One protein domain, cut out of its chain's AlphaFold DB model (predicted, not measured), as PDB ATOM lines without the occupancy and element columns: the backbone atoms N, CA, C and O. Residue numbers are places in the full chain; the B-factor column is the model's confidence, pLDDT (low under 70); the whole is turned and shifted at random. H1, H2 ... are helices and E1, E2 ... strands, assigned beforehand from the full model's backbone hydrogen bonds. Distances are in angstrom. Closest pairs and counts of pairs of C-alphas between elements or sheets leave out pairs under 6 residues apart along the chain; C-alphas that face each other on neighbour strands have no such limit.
ATOM      1  N   ASN A 313      57.350 -28.361 -16.428       60.06
ATOM      2  CA  ASN A 313      58.024 -27.832 -17.616       60.06
ATOM      3  C   ASN A 313      58.217 -28.961 -18.628       60.06
ATOM      4  O   ASN A 313      59.261 -29.608 -18.667       60.06
ATOM      5  N   THR A 314      57.153 -29.291 -19.363       63.97
ATOM      6  CA  THR A 314      57.176 -30.459 -20.252       63.97
ATOM      7  C   THR A 314      57.522 -30.100 -21.696       63.97
ATOM      8  O   THR A 314      57.945 -30.987 -22.432       63.97
ATOM      9  N   GLY A 315      57.305 -28.847 -22.121       67.88
ATOM     10  CA  GLY A 315      57.380 -28.436 -23.531       67.88
ATOM     11  C   GLY A 315      56.489 -29.266 -24.469       67.88
ATOM     12  O   GLY A 315      56.673 -29.234 -25.686       67.88
ATOM     13  N   ARG A 316      55.566 -30.067 -23.916       85.06
ATOM     14  CA  ARG A 316      54.703 -30.962 -24.681       85.06
ATOM     15  C   ARG A 316      53.529 -30.172 -25.215       85.06
ATOM     16  O   ARG A 316      52.876 -29.449 -24.469       85.06
ATOM     17  N   LYS A 317      53.243 -30.365 -26.495       91.56
ATOM     18  CA  LYS A 317      52.162 -29.687 -27.201       91.56
ATOM     19  C   LYS A 317      51.038 -30.656 -27.522       91.56
ATOM     20  O   LYS A 317      51.295 -31.811 -27.855       91.56
ATOM     21  N   VAL A 318      49.811 -30.156 -27.479       94.50
ATOM     22  CA  VAL A 318      48.617 -30.867 -27.953       94.50
ATOM     23  C   VAL A 318      47.802 -29.964 -28.868       94.50
ATOM     24  O   VAL A 318      47.723 -28.755 -28.641       94.50
ATOM     25  N   GLY A 319      47.212 -30.538 -29.915       94.62
ATOM     26  CA  GLY A 319      46.455 -29.785 -30.912       94.62
ATOM     27  C   GLY A 319      44.949 -29.806 -30.664       94.62
ATOM     28  O   GLY A 319      44.373 -30.868 -30.431       94.62
ATOM     29  N   LEU A 320      44.288 -28.653 -30.781       94.94
ATOM     30  CA  LEU A 320      42.823 -28.542 -30.801       94.94
ATOM     31  C   LEU A 320      42.362 -28.062 -32.176       94.94
ATOM     32  O   LEU A 320      42.630 -26.923 -32.558       94.94
ATOM     33  N   ILE A 321      41.645 -28.912 -32.910       94.56
ATOM     34  CA  ILE A 321      41.182 -28.616 -34.271       94.56
ATOM     35  C   ILE A 321      39.719 -28.169 -34.226       94.56
ATOM     36  O   ILE A 321      38.827 -28.965 -33.929       94.56
ATOM     37  N   THR A 322      39.456 -26.901 -34.532       92.12
ATOM     38  CA  THR A 322      38.113 -26.296 -34.501       92.12
ATOM     39  C   THR A 322      37.479 -26.217 -35.888       92.12
ATOM     40  O   THR A 322      38.169 -26.028 -36.884       92.12
ATOM     41  N   MET A 323      36.148 -26.342 -35.963       89.06
ATOM     42  CA  MET A 323      35.397 -26.262 -37.232       89.06
ATOM     43  C   MET A 323      35.239 -24.826 -37.762       89.06
ATOM     44  O   MET A 323      34.683 -24.606 -38.833       89.06
ATOM     45  N   GLY A 324      35.670 -23.825 -36.998       86.88
ATOM     46  CA  GLY A 324      35.681 -22.419 -37.397       86.88
ATOM     47  C   GLY A 324      37.101 -21.887 -37.427       86.88
ATOM     48  O   GLY A 324      38.017 -22.577 -37.874       86.88
ATOM     49  N   LYS A 325      37.272 -20.665 -36.929       85.62
ATOM     50  CA  LYS A 325      38.588 -20.085 -36.656       85.62
ATOM     51  C   LYS A 325      39.063 -20.407 -35.234       85.62
ATOM     52  O   LYS A 325      38.254 -20.571 -34.319       85.62
ATOM     53  N   SER A 326      40.378 -20.466 -35.032       81.69
ATOM     54  CA  SER A 326      41.024 -20.869 -33.768       81.69
ATOM     55  C   SER A 326      40.994 -19.825 -32.646       81.69
ATOM     56  O   SER A 326      41.296 -20.166 -31.496       81.69
ATOM     57  N   ASN A 327      40.628 -18.572 -32.941       69.75
ATOM     58  CA  ASN A 327      40.667 -17.440 -31.999       69.75
ATOM     59  C   ASN A 327      39.452 -17.363 -31.041       69.75
ATOM     60  O   ASN A 327      39.167 -16.340 -30.419       69.75
ATOM     61  N   ARG A 328      38.716 -18.465 -30.904       69.00
ATOM     62  CA  ARG A 328      37.529 -18.601 -30.054       69.00
ATOM     63  C   ARG A 328      37.931 -18.900 -28.605       69.00
ATOM     64  O   ARG A 328      38.237 -20.045 -28.273       69.00
ATOM     65  N   LYS A 329      37.961 -17.873 -27.744       64.44
ATOM     66  CA  LYS A 329      38.288 -18.021 -26.307       64.44
ATOM     67  C   LYS A 329      37.279 -18.906 -25.557       64.44
ATOM     68  O   LYS A 329      37.682 -19.761 -24.777       64.44
ATOM     69  N   ASP A 330      35.994 -18.792 -25.894       65.00
ATOM     70  CA  ASP A 330      34.857 -19.552 -25.335       65.00
ATOM     71  C   ASP A 330      34.981 -21.083 -25.468       65.00
ATOM     72  O   ASP A 330      34.338 -21.853 -24.747       65.00
ATOM     73  N   MET A 331      35.810 -21.538 -26.407       67.75
ATOM     74  CA  MET A 331      36.013 -22.952 -26.716       67.75
ATOM     75  C   MET A 331      37.225 -23.562 -25.999       67.75
ATOM     76  O   MET A 331      37.446 -24.765 -26.138       67.75
ATOM     77  N   LYS A 332      38.012 -22.762 -25.261       71.94
ATOM     78  CA  LYS A 332      39.279 -23.199 -24.652       71.94
ATOM     79  C   LYS A 332      39.280 -23.201 -23.124       71.94
ATOM     80  O   LYS A 332      39.936 -24.072 -22.572       71.94
ATOM     81  N   GLU A 333      38.519 -22.330 -22.460       79.81
ATOM     82  CA  GLU A 333      38.585 -22.138 -20.994       79.81
ATOM     83  C   GLU A 333      38.472 -23.452 -20.189       79.81
ATOM     84  O   GLU A 333      39.397 -23.808 -19.464       79.81
ATOM     85  N   ASP A 334      37.412 -24.247 -20.394       86.12
ATOM     86  CA  ASP A 334      37.223 -25.519 -19.662       86.12
ATOM     87  C   ASP A 334      38.316 -26.572 -19.971       86.12
ATOM     88  O   ASP A 334      38.532 -27.516 -19.211       86.12
ATOM     89  N   ILE A 335      38.962 -26.462 -21.135       88.81
ATOM     90  CA  ILE A 335      39.986 -27.402 -21.612       88.81
ATOM     91  C   ILE A 335      41.364 -27.002 -21.083       88.81
ATOM     92  O   ILE A 335      42.159 -27.870 -20.716       88.81
ATOM     93  N   GLU A 336      41.639 -25.700 -21.025       87.94
ATOM     94  CA  GLU A 336      42.848 -25.129 -20.438       87.94
ATOM     95  C   GLU A 336      42.982 -25.553 -18.976       87.94
ATOM     96  O   GLU A 336      44.034 -26.069 -18.608       87.94
ATOM     97  N   ASP A 337      41.898 -25.510 -18.197       86.25
ATOM     98  CA  ASP A 337      41.874 -25.977 -16.802       86.25
ATOM     99  C   ASP A 337      42.284 -27.455 -16.626       86.25
ATOM    100  O   ASP A 337      42.751 -27.861 -15.560       86.25
ATOM    101  N   ILE A 338      42.106 -28.280 -17.663       88.94
ATOM    102  CA  ILE A 338      42.403 -29.719 -17.629       88.94
ATOM    103  C   ILE A 338      43.818 -30.016 -18.134       88.94
ATOM    104  O   ILE A 338      44.492 -30.905 -17.604       88.94
ATOM    105  N   LEU A 339      44.243 -29.330 -19.195       87.69
ATOM    106  CA  LEU A 339      45.489 -29.625 -19.904       87.69
ATOM    107  C   LEU A 339      46.659 -28.760 -19.421       87.69
ATOM    108  O   LEU A 339      47.805 -29.216 -19.462       87.69
ATOM    109  N   GLN A 340      46.412 -27.536 -18.954       83.56
ATOM    110  CA  GLN A 340      47.459 -26.663 -18.433       83.56
ATOM    111  C   GLN A 340      47.757 -26.942 -16.950       83.56
ATOM    112  O   GLN A 340      46.906 -27.415 -16.199       83.56
ATOM    113  N   PRO A 341      48.995 -26.676 -16.500       76.44
ATOM    114  CA  PRO A 341      50.160 -26.267 -17.292       76.44
ATOM    115  C   PRO A 341      50.938 -27.477 -17.849       76.44
ATOM    116  O   PRO A 341      52.108 -27.362 -18.197       76.44
ATOM    117  N   LYS A 342      50.333 -28.675 -17.885       83.50
ATOM    118  CA  LYS A 342      51.015 -29.899 -18.332       83.50
ATOM    119  C   LYS A 342      51.339 -29.868 -19.828       83.50
ATOM    120  O   LYS A 342      52.366 -30.442 -20.200       83.50
ATOM    121  N   PHE A 343      50.508 -29.221 -20.646       88.25
ATOM    122  CA  PHE A 343      50.692 -29.078 -22.090       88.25
ATOM    123  C   PHE A 343      50.506 -27.640 -22.566       88.25
ATOM    124  O   PHE A 343      49.613 -26.932 -22.098       88.25
ATOM    125  N   ASP A 344      51.277 -27.275 -23.584       88.06
ATOM    126  CA  ASP A 344      51.017 -26.121 -24.434       88.06
ATOM    127  C   ASP A 344      49.906 -26.477 -25.430       88.06
ATOM    128  O   ASP A 344      50.031 -27.402 -26.240       88.06
ATOM    129  N   ILE A 345      48.796 -25.748 -25.377       90.12
ATOM    130  CA  ILE A 345      47.655 -25.987 -26.262       90.12
ATOM    131  C   ILE A 345      47.835 -25.192 -27.553       90.12
ATOM    132  O   ILE A 345      47.864 -23.961 -27.537       90.12
ATOM    133  N   VAL A 346      47.872 -25.888 -28.689       92.06
ATOM    134  CA  VAL A 346      47.913 -25.276 -30.021       92.06
ATOM    135  C   VAL A 346      46.543 -25.414 -30.675       92.06
ATOM    136  O   VAL A 346      46.137 -26.490 -31.109       92.06
ATOM    137  N   GLY A 347      45.793 -24.315 -30.716       91.50
ATOM    138  CA  GLY A 347      44.500 -24.268 -31.399       91.50
ATOM    139  C   GLY A 347      44.666 -23.945 -32.880       91.50
ATOM    140  O   GLY A 347      45.307 -22.952 -33.205       91.50
ATOM    141  N   ILE A 348      44.039 -24.732 -33.753       92.88
ATOM    142  CA  ILE A 348      43.990 -24.490 -35.197       92.88
ATOM    143  C   ILE A 348      42.553 -24.636 -35.707       92.88
ATOM    144  O   ILE A 348      41.825 -25.562 -35.351       92.88
ATOM    145  N   GLY A 349      42.096 -23.676 -36.496       93.00
ATOM    146  CA  GLY A 349      40.772 -23.650 -37.097       93.00
ATOM    147  C   GLY A 349      40.844 -24.058 -38.552       93.00
ATOM    148  O   GLY A 349      41.763 -23.654 -39.265       93.00
ATOM    149  N   ILE A 350      39.875 -24.842 -39.024       94.06
ATOM    150  CA  ILE A 350      39.816 -25.236 -40.440       94.06
ATOM    151  C   ILE A 350      39.656 -24.021 -41.365       94.06
ATOM    152  O   ILE A 350      40.081 -24.081 -42.513       94.06
ATOM    153  N   LEU A 351      39.128 -22.908 -40.840       92.44
ATOM    154  CA  LEU A 351      38.965 -21.637 -41.553       92.44
ATOM    155  C   LEU A 351      40.061 -20.606 -41.249       92.44
ATOM    156  O   LEU A 351      39.964 -19.456 -41.684       92.44
ATOM    157  N   ASP A 352      41.101 -20.979 -40.501       90.69
ATOM    158  CA  ASP A 352      42.222 -20.077 -40.239       90.69
ATOM    159  C   ASP A 352      42.921 -19.709 -41.549       90.69
ATOM    160  O   ASP A 352      43.338 -20.596 -42.303       90.69
ATOM    161  N   GLY A 353      43.076 -18.402 -41.774       88.44
ATOM    162  CA  GLY A 353      43.701 -17.830 -42.967       88.44
ATOM    163  C   GLY A 353      42.734 -17.450 -44.090       88.44
ATOM    164  O   GLY A 353      43.193 -16.853 -45.055       88.44
ATOM    165  N   TYR A 354      41.431 -17.734 -43.961       90.50
ATOM    166  CA  TYR A 354      40.430 -17.400 -44.979       90.50
ATOM    167  C   TYR A 354      39.515 -16.241 -44.553       90.50
ATOM    168  O   TYR A 354      39.080 -16.146 -43.397       90.50
ATOM    169  N   SER A 355      39.209 -15.365 -45.511       89.69
ATOM    170  CA  SER A 355      38.161 -14.339 -45.429       89.69
ATOM    171  C   SER A 355      36.766 -14.926 -45.672       89.69
ATOM    172  O   SER A 355      36.619 -16.055 -46.143       89.69
ATOM    173  N   PHE A 356      35.716 -14.164 -45.352       89.31
ATOM    174  CA  PHE A 356      34.334 -14.583 -45.601       89.31
ATOM    175  C   PHE A 356      34.075 -14.856 -47.090       89.31
ATOM    176  O   PHE A 356      33.459 -15.860 -47.450       89.31
ATOM    177  N   GLU A 357      34.575 -13.976 -47.952       90.69
ATOM    178  CA  GLU A 357      34.441 -14.048 -49.402       90.69
ATOM    179  C   GLU A 357      35.134 -15.295 -49.958       90.69
ATOM    180  O   GLU A 357      34.518 -16.041 -50.717       90.69
ATOM    181  N   GLU A 358      36.361 -15.583 -49.510       92.38
ATOM    182  CA  GLU A 358      37.096 -16.790 -49.910       92.38
ATOM    183  C   GLU A 358      36.401 -18.072 -49.444       92.38
ATOM    184  O   GLU A 358      36.387 -19.058 -50.178       92.38
ATOM    185  N   ILE A 359      35.794 -18.073 -48.252       91.81
ATOM    186  CA  ILE A 359      35.016 -19.223 -47.770       91.81
ATOM    187  C   ILE A 359      33.801 -19.455 -48.668       91.81
ATOM    188  O   ILE A 359      33.514 -20.591 -49.043       91.81
ATOM    189  N   LYS A 360      33.096 -18.381 -49.030       90.62
ATOM    190  CA  LYS A 360      31.908 -18.460 -49.879       90.62
ATOM    191  C   LYS A 360      32.230 -18.903 -51.304       90.62
ATOM    192  O   LYS A 360      31.437 -19.616 -51.907       90.62
ATOM    193  N   GLU A 361      33.370 -18.482 -51.836       93.00
ATOM    194  CA  GLU A 361      33.807 -18.861 -53.178       93.00
ATOM    195  C   GLU A 361      34.305 -20.310 -53.240       93.00
ATOM    196  O   GLU A 361      33.993 -21.019 -54.193       93.00
ATOM    197  N   ASN A 362      35.052 -20.766 -52.227       92.06
ATOM    198  CA  ASN A 362      35.793 -22.027 -52.312       92.06
ATOM    199  C   ASN A 362      35.161 -23.200 -51.554       92.06
ATOM    200  O   ASN A 362      35.449 -24.349 -51.889       92.06
ATOM    201  N   PHE A 363      34.360 -22.943 -50.514       93.38
ATOM    202  CA  PHE A 363      33.937 -23.988 -49.570       93.38
ATOM    203  C   PHE A 363      32.427 -24.089 -49.349       93.38
ATOM    204  O   PHE A 363      31.976 -24.979 -48.623       93.38
ATOM    205  N   TRP A 364      31.646 -23.183 -49.937       91.19
ATOM    206  CA  TRP A 364      30.200 -23.146 -49.750       91.19
ATOM    207  C   TRP A 364      29.522 -24.373 -50.383       91.19
ATOM    208  O   TRP A 364      29.934 -24.782 -51.468       91.19
ATOM    209  N   PRO A 365      28.497 -24.961 -49.741       88.56
ATOM    210  CA  PRO A 365      27.801 -26.124 -50.289       88.56
ATOM    211  C   PRO A 365      27.030 -25.814 -51.572       88.56
ATOM    212  O   PRO A 365      26.412 -24.750 -51.694       88.56
ATOM    213  N   GLU A 366      27.018 -26.783 -52.488       89.62
ATOM    214  CA  GLU A 366      26.113 -26.792 -53.640       89.62
ATOM    215  C   GLU A 366      24.671 -27.150 -53.224       89.62
ATOM    216  O   GLU A 366      24.416 -27.654 -52.125       89.62
ATOM    217  N   ASP A 367      23.697 -26.894 -54.105       85.00
ATOM    218  CA  ASP A 367      22.287 -27.198 -53.836       85.00
ATOM    219  C   ASP A 367      22.083 -28.699 -53.561       85.00
ATOM    220  O   ASP A 367      22.271 -29.550 -54.429       85.00
ATOM    221  N   GLY A 368      21.647 -29.019 -52.339       77.00
ATOM    222  CA  GLY A 368      21.406 -30.392 -51.886       77.00
ATOM    223  C   GLY A 368      22.619 -31.096 -51.267       77.00
ATOM    224  O   GLY A 368      22.482 -32.245 -50.849       77.00
ATOM    225  N   GLU A 369      23.775 -30.433 -51.171       81.88
ATOM    226  CA  GLU A 369      24.950 -30.957 -50.469       81.88
ATOM    227  C   GLU A 369      24.825 -30.768 -48.945       81.88
ATOM    228  O   GLU A 369      24.364 -29.731 -48.459       81.88
ATOM    229  N   SER A 370      25.261 -31.765 -48.169       80.44
ATOM    230  CA  SER A 370      25.371 -31.657 -46.708       80.44
ATOM    231  C   SER A 370      26.440 -30.639 -46.304       80.44
ATOM    232  O   SER A 370      27.509 -30.557 -46.917       80.44
ATOM    233  N   PHE A 371      26.187 -29.882 -45.234       81.50
ATOM    234  CA  PHE A 371      27.083 -28.817 -44.789       81.50
ATOM    235  C   PHE A 371      27.170 -28.688 -43.270       81.50
ATOM    236  O   PHE A 371      26.261 -29.049 -42.528       81.50
ATOM    237  N   ILE A 372      28.269 -28.090 -42.821       81.44
ATOM    238  CA  ILE A 372      28.523 -27.682 -41.444       81.44
ATOM    239  C   ILE A 372      28.319 -26.171 -41.345       81.44
ATOM    240  O   ILE A 372      28.764 -25.404 -42.204       81.44
ATOM    241  N   VAL A 373      27.658 -25.737 -40.273       77.31
ATOM    242  CA  VAL A 373      27.522 -24.321 -39.924       77.31
ATOM    243  C   VAL A 373      28.613 -23.942 -38.935       77.31
ATOM    244  O   VAL A 373      28.837 -24.631 -37.941       77.31
ATOM    245  N   SER A 374      29.291 -22.832 -39.203       81.31
ATOM    246  CA  SER A 374      30.344 -22.302 -38.344       81.31
ATOM    247  C   SER A 374      30.269 -20.777 -38.271       81.31
ATOM    248  O   SER A 374      29.426 -20.147 -38.911       81.31
ATOM    249  N   MET A 375      31.139 -20.177 -37.467       75.38
ATOM    250  CA  MET A 375      31.207 -18.731 -37.264       75.38
ATOM    251  C   MET A 375      32.660 -18.263 -37.330       75.38
ATOM    252  O   MET A 375      33.549 -18.924 -36.784       75.38
ATOM    253  N   ILE A 376      32.887 -17.131 -37.995       81.25
ATOM    254  CA  ILE A 376      34.191 -16.454 -38.081       81.25
ATOM    255  C   ILE A 376      34.252 -15.248 -37.125       81.25
ATOM    256  O   ILE A 376      33.244 -14.902 -36.513       81.25
ATOM    257  N   ASP A 377      35.433 -14.639 -36.966       70.44
ATOM    258  CA  ASP A 377      35.753 -13.637 -35.921       70.44
ATOM    259  C   ASP A 377      34.751 -12.464 -35.828       70.44
ATOM    260  O   ASP A 377      34.511 -11.918 -34.756       70.44
ATOM    261  N   ASP A 378      34.129 -12.118 -36.949       68.56
ATOM    262  CA  ASP A 378      33.200 -11.009 -37.162       68.56
ATOM    263  C   ASP A 378      31.754 -11.332 -36.718       68.56
ATOM    264  O   ASP A 378      30.835 -10.540 -36.936       68.56
ATOM    265  N   GLY A 379      31.514 -12.529 -36.166       68.31
ATOM    266  CA  GLY A 379      30.179 -13.034 -35.817       68.31
ATOM    267  C   GLY A 379      29.352 -13.503 -37.023       68.31
ATOM    268  O   GLY A 379      28.199 -13.909 -36.870       68.31
ATOM    269  N   GLN A 380      29.928 -13.465 -38.226       79.38
ATOM    270  CA  GLN A 380      29.273 -13.919 -39.448       79.38
ATOM    271  C   GLN A 380      29.160 -15.446 -39.469       79.38
ATOM    272  O   GLN A 380      30.128 -16.168 -39.212       79.38
ATOM    273  N   VAL A 381      27.964 -15.928 -39.805       79.94
ATOM    274  CA  VAL A 381      27.671 -17.353 -39.963       79.94
ATOM    275  C   VAL A 381      28.071 -17.798 -41.365       79.94
ATOM    276  O   VAL A 381      27.649 -17.206 -42.360       79.94
ATOM    277  N   VAL A 382      28.863 -18.861 -41.442       86.69
ATOM    278  CA  VAL A 382      29.328 -19.466 -42.694       86.69
ATOM    279  C   VAL A 382      28.834 -20.902 -42.809       86.69
ATOM    280  O   VAL A 382      28.660 -21.595 -41.804       86.69
ATOM    281  N   LYS A 383      28.619 -21.346 -44.049       87.06
ATOM    282  CA  LYS A 383      28.325 -22.739 -44.383       87.06
ATOM    283  C   LYS A 383      29.504 -23.320 -45.146       87.06
ATOM    284  O   LYS A 383      30.030 -22.673 -46.047       87.06
ATOM    285  N   ILE A 384      29.899 -24.527 -44.776       90.12
ATOM    286  CA  ILE A 384      31.015 -25.254 -45.381       90.12
ATOM    287  C   ILE A 384      30.471 -26.615 -45.775       90.12
ATOM    288  O   ILE A 384      29.895 -27.286 -44.919       90.12
ATOM    289  N   SER A 385      30.631 -27.039 -47.024       91.00
ATOM    290  CA  SER A 385      30.252 -28.406 -47.375       91.00
ATOM    291  C   SER A 385      31.034 -29.427 -46.543       91.00
ATOM    292  O   SER A 385      32.194 -29.203 -46.180       91.00
ATOM    293  N   GLU A 386      30.418 -30.563 -46.219       89.06
ATOM    294  CA  GLU A 386      31.094 -31.615 -45.446       89.06
ATOM    295  C   GLU A 386      32.375 -32.094 -46.141       89.06
ATOM    296  O   GLU A 386      33.413 -32.264 -45.498       89.06
ATOM    297  N   SER A 387      32.326 -32.230 -47.470       89.75
ATOM    298  CA  SER A 387      33.457 -32.629 -48.309       89.75
ATOM    299  C   SER A 387      34.662 -31.692 -48.137       89.75
ATOM    300  O   SER A 387      35.783 -32.153 -47.887       89.75
ATOM    301  N   ASN A 388      34.432 -30.376 -48.176       93.31
ATOM    302  CA  ASN A 388      35.469 -29.370 -47.959       93.31
ATOM    303  C   ASN A 388      35.946 -29.332 -46.506       93.31
ATOM    304  O   ASN A 388      37.149 -29.251 -46.260       93.31
ATOM    305  N   ALA A 389      35.039 -29.455 -45.533       91.94
ATOM    306  CA  ALA A 389      35.413 -29.497 -44.125       91.94
ATOM    307  C   ALA A 389      36.355 -30.673 -43.824       91.94
ATOM    308  O   ALA A 389      37.371 -30.491 -43.155       91.94
ATOM    309  N   PHE A 390      36.080 -31.867 -44.359       93.75
ATOM    310  CA  PHE A 390      36.937 -33.040 -44.164       93.75
ATOM    311  C   PHE A 390      38.332 -32.836 -44.755       93.75
ATOM    312  O   PHE A 390      39.329 -33.158 -44.104       93.75
ATOM    313  N   LYS A 391      38.415 -32.248 -45.953       94.31
ATOM    314  CA  LYS A 391      39.696 -31.904 -46.575       94.31
ATOM    315  C   LYS A 391      40.496 -30.937 -45.697       94.31
ATOM    316  O   LYS A 391      41.652 -31.219 -45.383       94.31
ATOM    317  N   LEU A 392      39.869 -29.852 -45.244       95.44
ATOM    318  CA  LEU A 392      40.523 -28.847 -44.406       95.44
ATOM    319  C   LEU A 392      40.975 -29.426 -43.057       95.44
ATOM    320  O   LEU A 392      42.067 -29.105 -42.596       95.44
ATOM    321  N   ILE A 393      40.195 -30.319 -42.433       95.69
ATOM    322  CA  ILE A 393      40.619 -31.026 -41.209       95.69
ATOM    323  C   ILE A 393      41.910 -31.811 -41.464       95.69
ATOM    324  O   ILE A 393      42.856 -31.682 -40.687       95.69
ATOM    325  N   GLY A 394      41.973 -32.578 -42.557       96.06
ATOM    326  CA  GLY A 394      43.177 -33.318 -42.944       96.06
ATOM    327  C   GLY A 394      44.396 -32.410 -43.135       96.06
ATOM    328  O   GLY A 394      45.488 -32.721 -42.661       96.06
ATOM    329  N   GLU A 395      44.211 -31.243 -43.753       95.50
ATOM    330  CA  GLU A 395      45.271 -30.238 -43.896       95.50
ATOM    331  C   GLU A 395      45.754 -29.707 -42.537       95.50
ATOM    332  O   GLU A 395      46.961 -29.626 -42.304       95.50
ATOM    333  N   LYS A 396      44.840 -29.397 -41.605       96.44
ATOM    334  CA  LYS A 396      45.216 -28.897 -40.272       96.44
ATOM    335  C   LYS A 396      45.909 -29.959 -39.412       96.44
ATOM    336  O   LYS A 396      46.842 -29.618 -38.688       96.44
ATOM    337  N   ILE A 397      45.522 -31.232 -39.527       96.75
ATOM    338  CA  ILE A 397      46.242 -32.358 -38.903       96.75
ATOM    339  C   ILE A 397      47.697 -32.382 -39.385       96.75
ATOM    340  O   ILE A 397      48.612 -32.410 -38.566       96.75
ATOM    341  N   ASN A 398      47.916 -32.310 -40.702       96.31
ATOM    342  CA  ASN A 398      49.260 -32.340 -41.281       96.31
ATOM    343  C   ASN A 398      50.131 -31.167 -40.808       96.31
ATOM    344  O   ASN A 398      51.322 -31.349 -40.561       96.31
ATOM    345  N   ILE A 399      49.552 -29.970 -40.667       96.38
ATOM    346  CA  ILE A 399      50.258 -28.800 -40.123       96.38
ATOM    347  C   ILE A 399      50.740 -29.081 -38.695       96.38
ATOM    348  O   ILE A 399      51.931 -28.945 -38.423       96.38
ATOM    349  N   LEU A 400      49.844 -29.532 -37.812       96.31
ATOM    350  CA  LEU A 400      50.179 -29.849 -36.419       96.31
ATOM    351  C   LEU A 400      51.267 -30.931 -36.327       96.31
ATOM    352  O   LEU A 400      52.232 -30.786 -35.578       96.31
ATOM    353  N   GLU A 401      51.161 -31.992 -37.126       95.69
ATOM    354  CA  GLU A 401      52.147 -33.075 -37.130       95.69
ATOM    355  C   GLU A 401      53.524 -32.627 -37.636       95.69
ATOM    356  O   GLU A 401      54.544 -33.055 -37.091       95.69
ATOM    357  N   ASN A 402      53.578 -31.731 -38.627       95.62
ATOM    358  CA  ASN A 402      54.834 -31.144 -39.105       95.62
ATOM    359  C   ASN A 402      55.506 -30.248 -38.050       95.62
ATOM    360  O   ASN A 402      56.728 -30.108 -38.056       95.62
ATOM    361  N   GLU A 403      54.732 -29.689 -37.118       93.94
ATOM    362  CA  GLU A 403      55.234 -28.964 -35.944       93.94
ATOM    363  C   GLU A 403      55.596 -29.888 -34.762       93.94
ATOM    364  O   GLU A 403      55.984 -29.412 -33.692       93.94
ATOM    365  N   GLY A 404      55.497 -31.211 -34.938       93.12
ATOM    366  CA  GLY A 404      55.798 -32.213 -33.911       93.12
ATOM    367  C   GLY A 404      54.644 -32.500 -32.943       93.12
ATOM    368  O   GLY A 404      54.849 -33.162 -31.927       93.12
ATOM    369  N   ILE A 405      53.430 -32.024 -33.240       95.38
ATOM    370  CA  ILE A 405      52.243 -32.183 -32.395       95.38
ATOM    371  C   ILE A 405      51.465 -33.426 -32.841       95.38
ATOM    372  O   ILE A 405      50.690 -33.408 -33.799       95.38
ATOM    373  N   ILE A 406      51.693 -34.530 -32.130       93.56
ATOM    374  CA  ILE A 406      51.212 -35.872 -32.505       93.56
ATOM    375  C   ILE A 406      50.020 -36.366 -31.674       93.56
ATOM    376  O   ILE A 406      49.616 -37.515 -31.814       93.56
ATOM    377  N   CYS A 407      49.463 -35.544 -30.785       95.88
ATOM    378  CA  CYS A 407      48.249 -35.855 -30.028       95.88
ATOM    379  C   CYS A 407      47.273 -34.689 -30.167       95.88
ATOM    380  O   CYS A 407      47.499 -33.606 -29.627       95.88
ATOM    381  N   ASN A 408      46.205 -34.920 -30.926       95.50
ATOM    382  CA  ASN A 408      45.284 -33.890 -31.385       95.50
ATOM    383  C   ASN A 408      43.843 -34.282 -31.060       95.50
ATOM    384  O   ASN A 408      43.504 -35.463 -31.004       95.50
ATOM    385  N   MET A 409      42.970 -33.300 -30.875       95.06
ATOM    386  CA  MET A 409      41.553 -33.506 -30.592       95.06
ATOM    387  C   MET A 409      40.692 -32.651 -31.522       95.06
ATOM    388  O   MET A 409      40.937 -31.456 -31.693       95.06
ATOM    389  N   LEU A 410      39.655 -33.259 -32.102       95.12
ATOM    390  CA  LEU A 410      38.632 -32.523 -32.840       95.12
ATOM    391  C   LEU A 410      37.682 -31.824 -31.866       95.12
ATOM    392  O   LEU A 410      37.136 -32.446 -30.958       95.12
ATOM    393  N   MET A 411      37.412 -30.547 -32.103       92.44
ATOM    394  CA  MET A 411      36.450 -29.745 -31.350       92.44
ATOM    395  C   MET A 411      35.054 -29.809 -31.983       92.44
ATOM    396  O   MET A 411      34.401 -28.789 -32.189       92.44
ATOM    397  N   CYS A 412      34.595 -31.025 -32.303       89.81
ATOM    398  CA  CYS A 412      33.252 -31.285 -32.819       89.81
ATOM    399  C   CYS A 412      32.744 -32.685 -32.424       89.81
ATOM    400  O   CYS A 412      33.524 -33.636 -32.402       89.81
ATOM    401  N   THR A 413      31.440 -32.820 -32.155       88.81
ATOM    402  CA  THR A 413      30.746 -34.110 -31.946       88.81
ATOM    403  C   THR A 413      30.108 -34.667 -33.227       88.81
ATOM    404  O   THR A 413      29.397 -35.664 -33.178       88.81
ATOM    405  N   GLY A 414      30.376 -34.051 -34.383       86.19
ATOM    406  CA  GLY A 414      29.901 -34.524 -35.681       86.19
ATOM    407  C   GLY A 414      30.560 -35.829 -36.139       86.19
ATOM    408  O   GLY A 414      31.593 -36.256 -35.614       86.19
ATOM    409  N   LYS A 415      29.966 -36.449 -37.161       87.38
ATOM    410  CA  LYS A 415      30.512 -37.640 -37.822       87.38
ATOM    411  C   LYS A 415      31.500 -37.225 -38.902       87.38
ATOM    412  O   LYS A 415      31.220 -36.351 -39.712       87.38
ATOM    413  N   PHE A 416      32.647 -37.889 -38.924       88.06
ATOM    414  CA  PHE A 416      33.727 -37.596 -39.864       88.06
ATOM    415  C   PHE A 416      34.213 -38.899 -40.534       88.06
ATOM    416  O   PHE A 416      34.087 -39.982 -39.940       88.06
ATOM    417  N   PRO A 417      34.827 -38.838 -41.730       91.25
ATOM    418  CA  PRO A 417      35.536 -39.971 -42.325       91.25
ATOM    419  C   PRO A 417      36.851 -40.235 -41.585       91.25
ATOM    420  O   PRO A 417      37.293 -39.422 -40.771       91.25
ATOM    421  N   ASP A 418      37.486 -41.375 -41.831       91.44
ATOM    422  CA  ASP A 418      38.840 -41.600 -41.325       91.44
ATOM    423  C   ASP A 418      39.843 -40.641 -41.982       91.44
ATOM    424  O   ASP A 418      39.714 -40.296 -43.157       91.44
ATOM    425  N   PHE A 419      40.816 -40.192 -41.190       93.62
ATOM    426  CA  PHE A 419      41.890 -39.301 -41.616       93.62
ATOM    427  C   PHE A 419      43.211 -40.070 -41.605       93.62
ATOM    428  O   PHE A 419      43.399 -40.974 -40.791       93.62
ATOM    429  N   ASP A 420      44.131 -39.697 -42.491       92.44
ATOM    430  CA  ASP A 420      45.479 -40.268 -42.552       92.44
ATOM    431  C   ASP A 420      46.428 -39.498 -41.616       92.44
ATOM    432  O   ASP A 420      47.286 -38.738 -42.056       92.44
ATOM    433  N   ASN A 421      46.196 -39.608 -40.304       93.69
ATOM    434  CA  ASN A 421      47.035 -38.997 -39.267       93.69
ATOM    435  C   ASN A 421      48.129 -39.970 -38.796       93.69
ATOM    436  O   ASN A 421      47.859 -41.142 -38.539       93.69
ATOM    437  N   LYS A 422      49.359 -39.478 -38.610       93.88
ATOM    438  CA  LYS A 422      50.474 -40.244 -38.021       93.88
ATOM    439  C   LYS A 422      50.365 -40.331 -36.500       93.88
ATOM    440  O   LYS A 422      50.824 -41.301 -35.901       93.88
ATOM    441  N   GLY A 423      49.816 -39.286 -35.883       93.50
ATOM    442  CA  GLY A 423      49.612 -39.174 -34.443       93.50
ATOM    443  C   GLY A 423      48.320 -39.829 -33.956       93.50
ATOM    444  O   GLY A 423      47.667 -40.581 -34.673       93.50
ATOM    445  N   ILE A 424      47.916 -39.512 -32.728       95.81
ATOM    446  CA  ILE A 424      46.611 -39.870 -32.169       95.81
ATOM    447  C   ILE A 424      45.648 -38.702 -32.395       95.81
ATOM    448  O   ILE A 424      45.897 -37.591 -31.928       95.81
ATOM    449  N   LEU A 425      44.523 -38.968 -33.064       96.75
ATOM    450  CA  LEU A 425      43.413 -38.026 -33.203       96.75
ATOM    451  C   LEU A 425      42.220 -38.477 -32.352       96.75
ATOM    452  O   LEU A 425      41.562 -39.474 -32.656       96.75
ATOM    453  N   LEU A 426      41.906 -37.720 -31.304       96.81
ATOM    454  CA  LEU A 426      40.710 -37.922 -30.496       96.81
ATOM    455  C   LEU A 426      39.486 -37.349 -31.208       96.81
ATOM    456  O   LEU A 426      39.416 -36.158 -31.521       96.81
ATOM    457  N   ARG A 427      38.502 -38.218 -31.445       95.44
ATOM    458  CA  ARG A 427      37.264 -37.913 -32.167       95.44
ATOM    459  C   ARG A 427      36.100 -38.014 -31.178       95.44
ATOM    460  O   ARG A 427      35.742 -39.141 -30.827       95.44
TER     461      ARG A 427
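What this domain is: This is residues 313 to 427 of the 532 residues of the protein "AroM protein" of Tepidimicrobium xylanilyticum (UniProt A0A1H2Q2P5). A small, strongly unequal pair of lobes makes this domain: the larger is a four-stranded parallel sheet with the long helix H3 packed along one face, and the smaller, beyond one end of that sheet, is the hairpin E3 and E4 with H2 packed on E4. H3 joins the two, starting at the hairpin and running back along the sheet, while the short H1 only grazes the sheet. The 115 printed residues hold three named helices and six named strands, in the order E1 H1 E2 H2 E3 E4 H3 E5 E6, and the class is mixed, helices and strands. The large sheet has the order E2 E1 E5 E6, and E3 and E4 make an antiparallel sheet of two. The whole is compact, with a radius of gyration of the C-alphas of 14.4 A, yet elongated in outline, with spans of 50 by 30 by 23 A.

Where its parts are: E1 is residues 317 to 322, 16.2 A long, from C-alpha 317 at (52.162, -29.687, -27.201). H1 is residues 333 to 339, 10.2 A, and E2 is residues 344 to 349, 16.5 A. H2 is residues 356 to 362, 10.1 A. E3, residues 371 to 375, spans 13.2 A, and E4, residues 381 to 385, spans 13.6 A. H3, residues 386 to 402, runs 24.6 A from (31.094, -31.615, -45.446). E5 is residues 407 to 410, 10.6 A, and E6 is residues 424 to 426, 6.4 A, with C-alpha 426 at (40.710, -37.922, -30.496).

How they stand to each other: E2 and E1 are parallel at 24 degrees, with N 320 and O 346 2.9 A apart. E1 and E5 are parallel at 17 degrees, with N 409 and O 319 at 2.8 A. E5 and E6 are parallel at 28 degrees, with N 426 and O 408 at 2.8 A. E1, H1 and E2 form a strand-helix-strand unit, two parallel neighbours with a helix between, its crossover right-handed. H1 only grazes the sheet, with residues 335 to 339. H3 is on the sheet at a height of 8.7 A, making two layers, a helix on one face of a sheet. It lies over E1 and runs along the strands, at 14 degrees to E1 on the local plane; their closest C-alphas, of Gly 319 and Leu 400, are 6.6 A apart. E3 and E4 are a hairpin, antiparallel at 150 degrees, with N 372 and O 384 at 2.8 A. The closest C-alphas of H2 and E4, of Phe 356 and Val 382, are 7.6 A apart, and those of E3 and H3, of Phe 371 and Glu 386, 4.9 A. H2 and H3 are apart. In H2 and H3 every O i to N i+4 pair is within hydrogen-bond range; in H1, 2 of 3 are.

The domain as a whole: The two C-alphas farthest apart, of Asn 313 and Asp 367, are 50.9 A apart. The printed part has no cut. The link from E5 to E6, residues 411 to 423, is long. The mean pLDDT of the printed part is 87.7; residues 313 to 315, 327 to 331 and 378 to 379 are under 70.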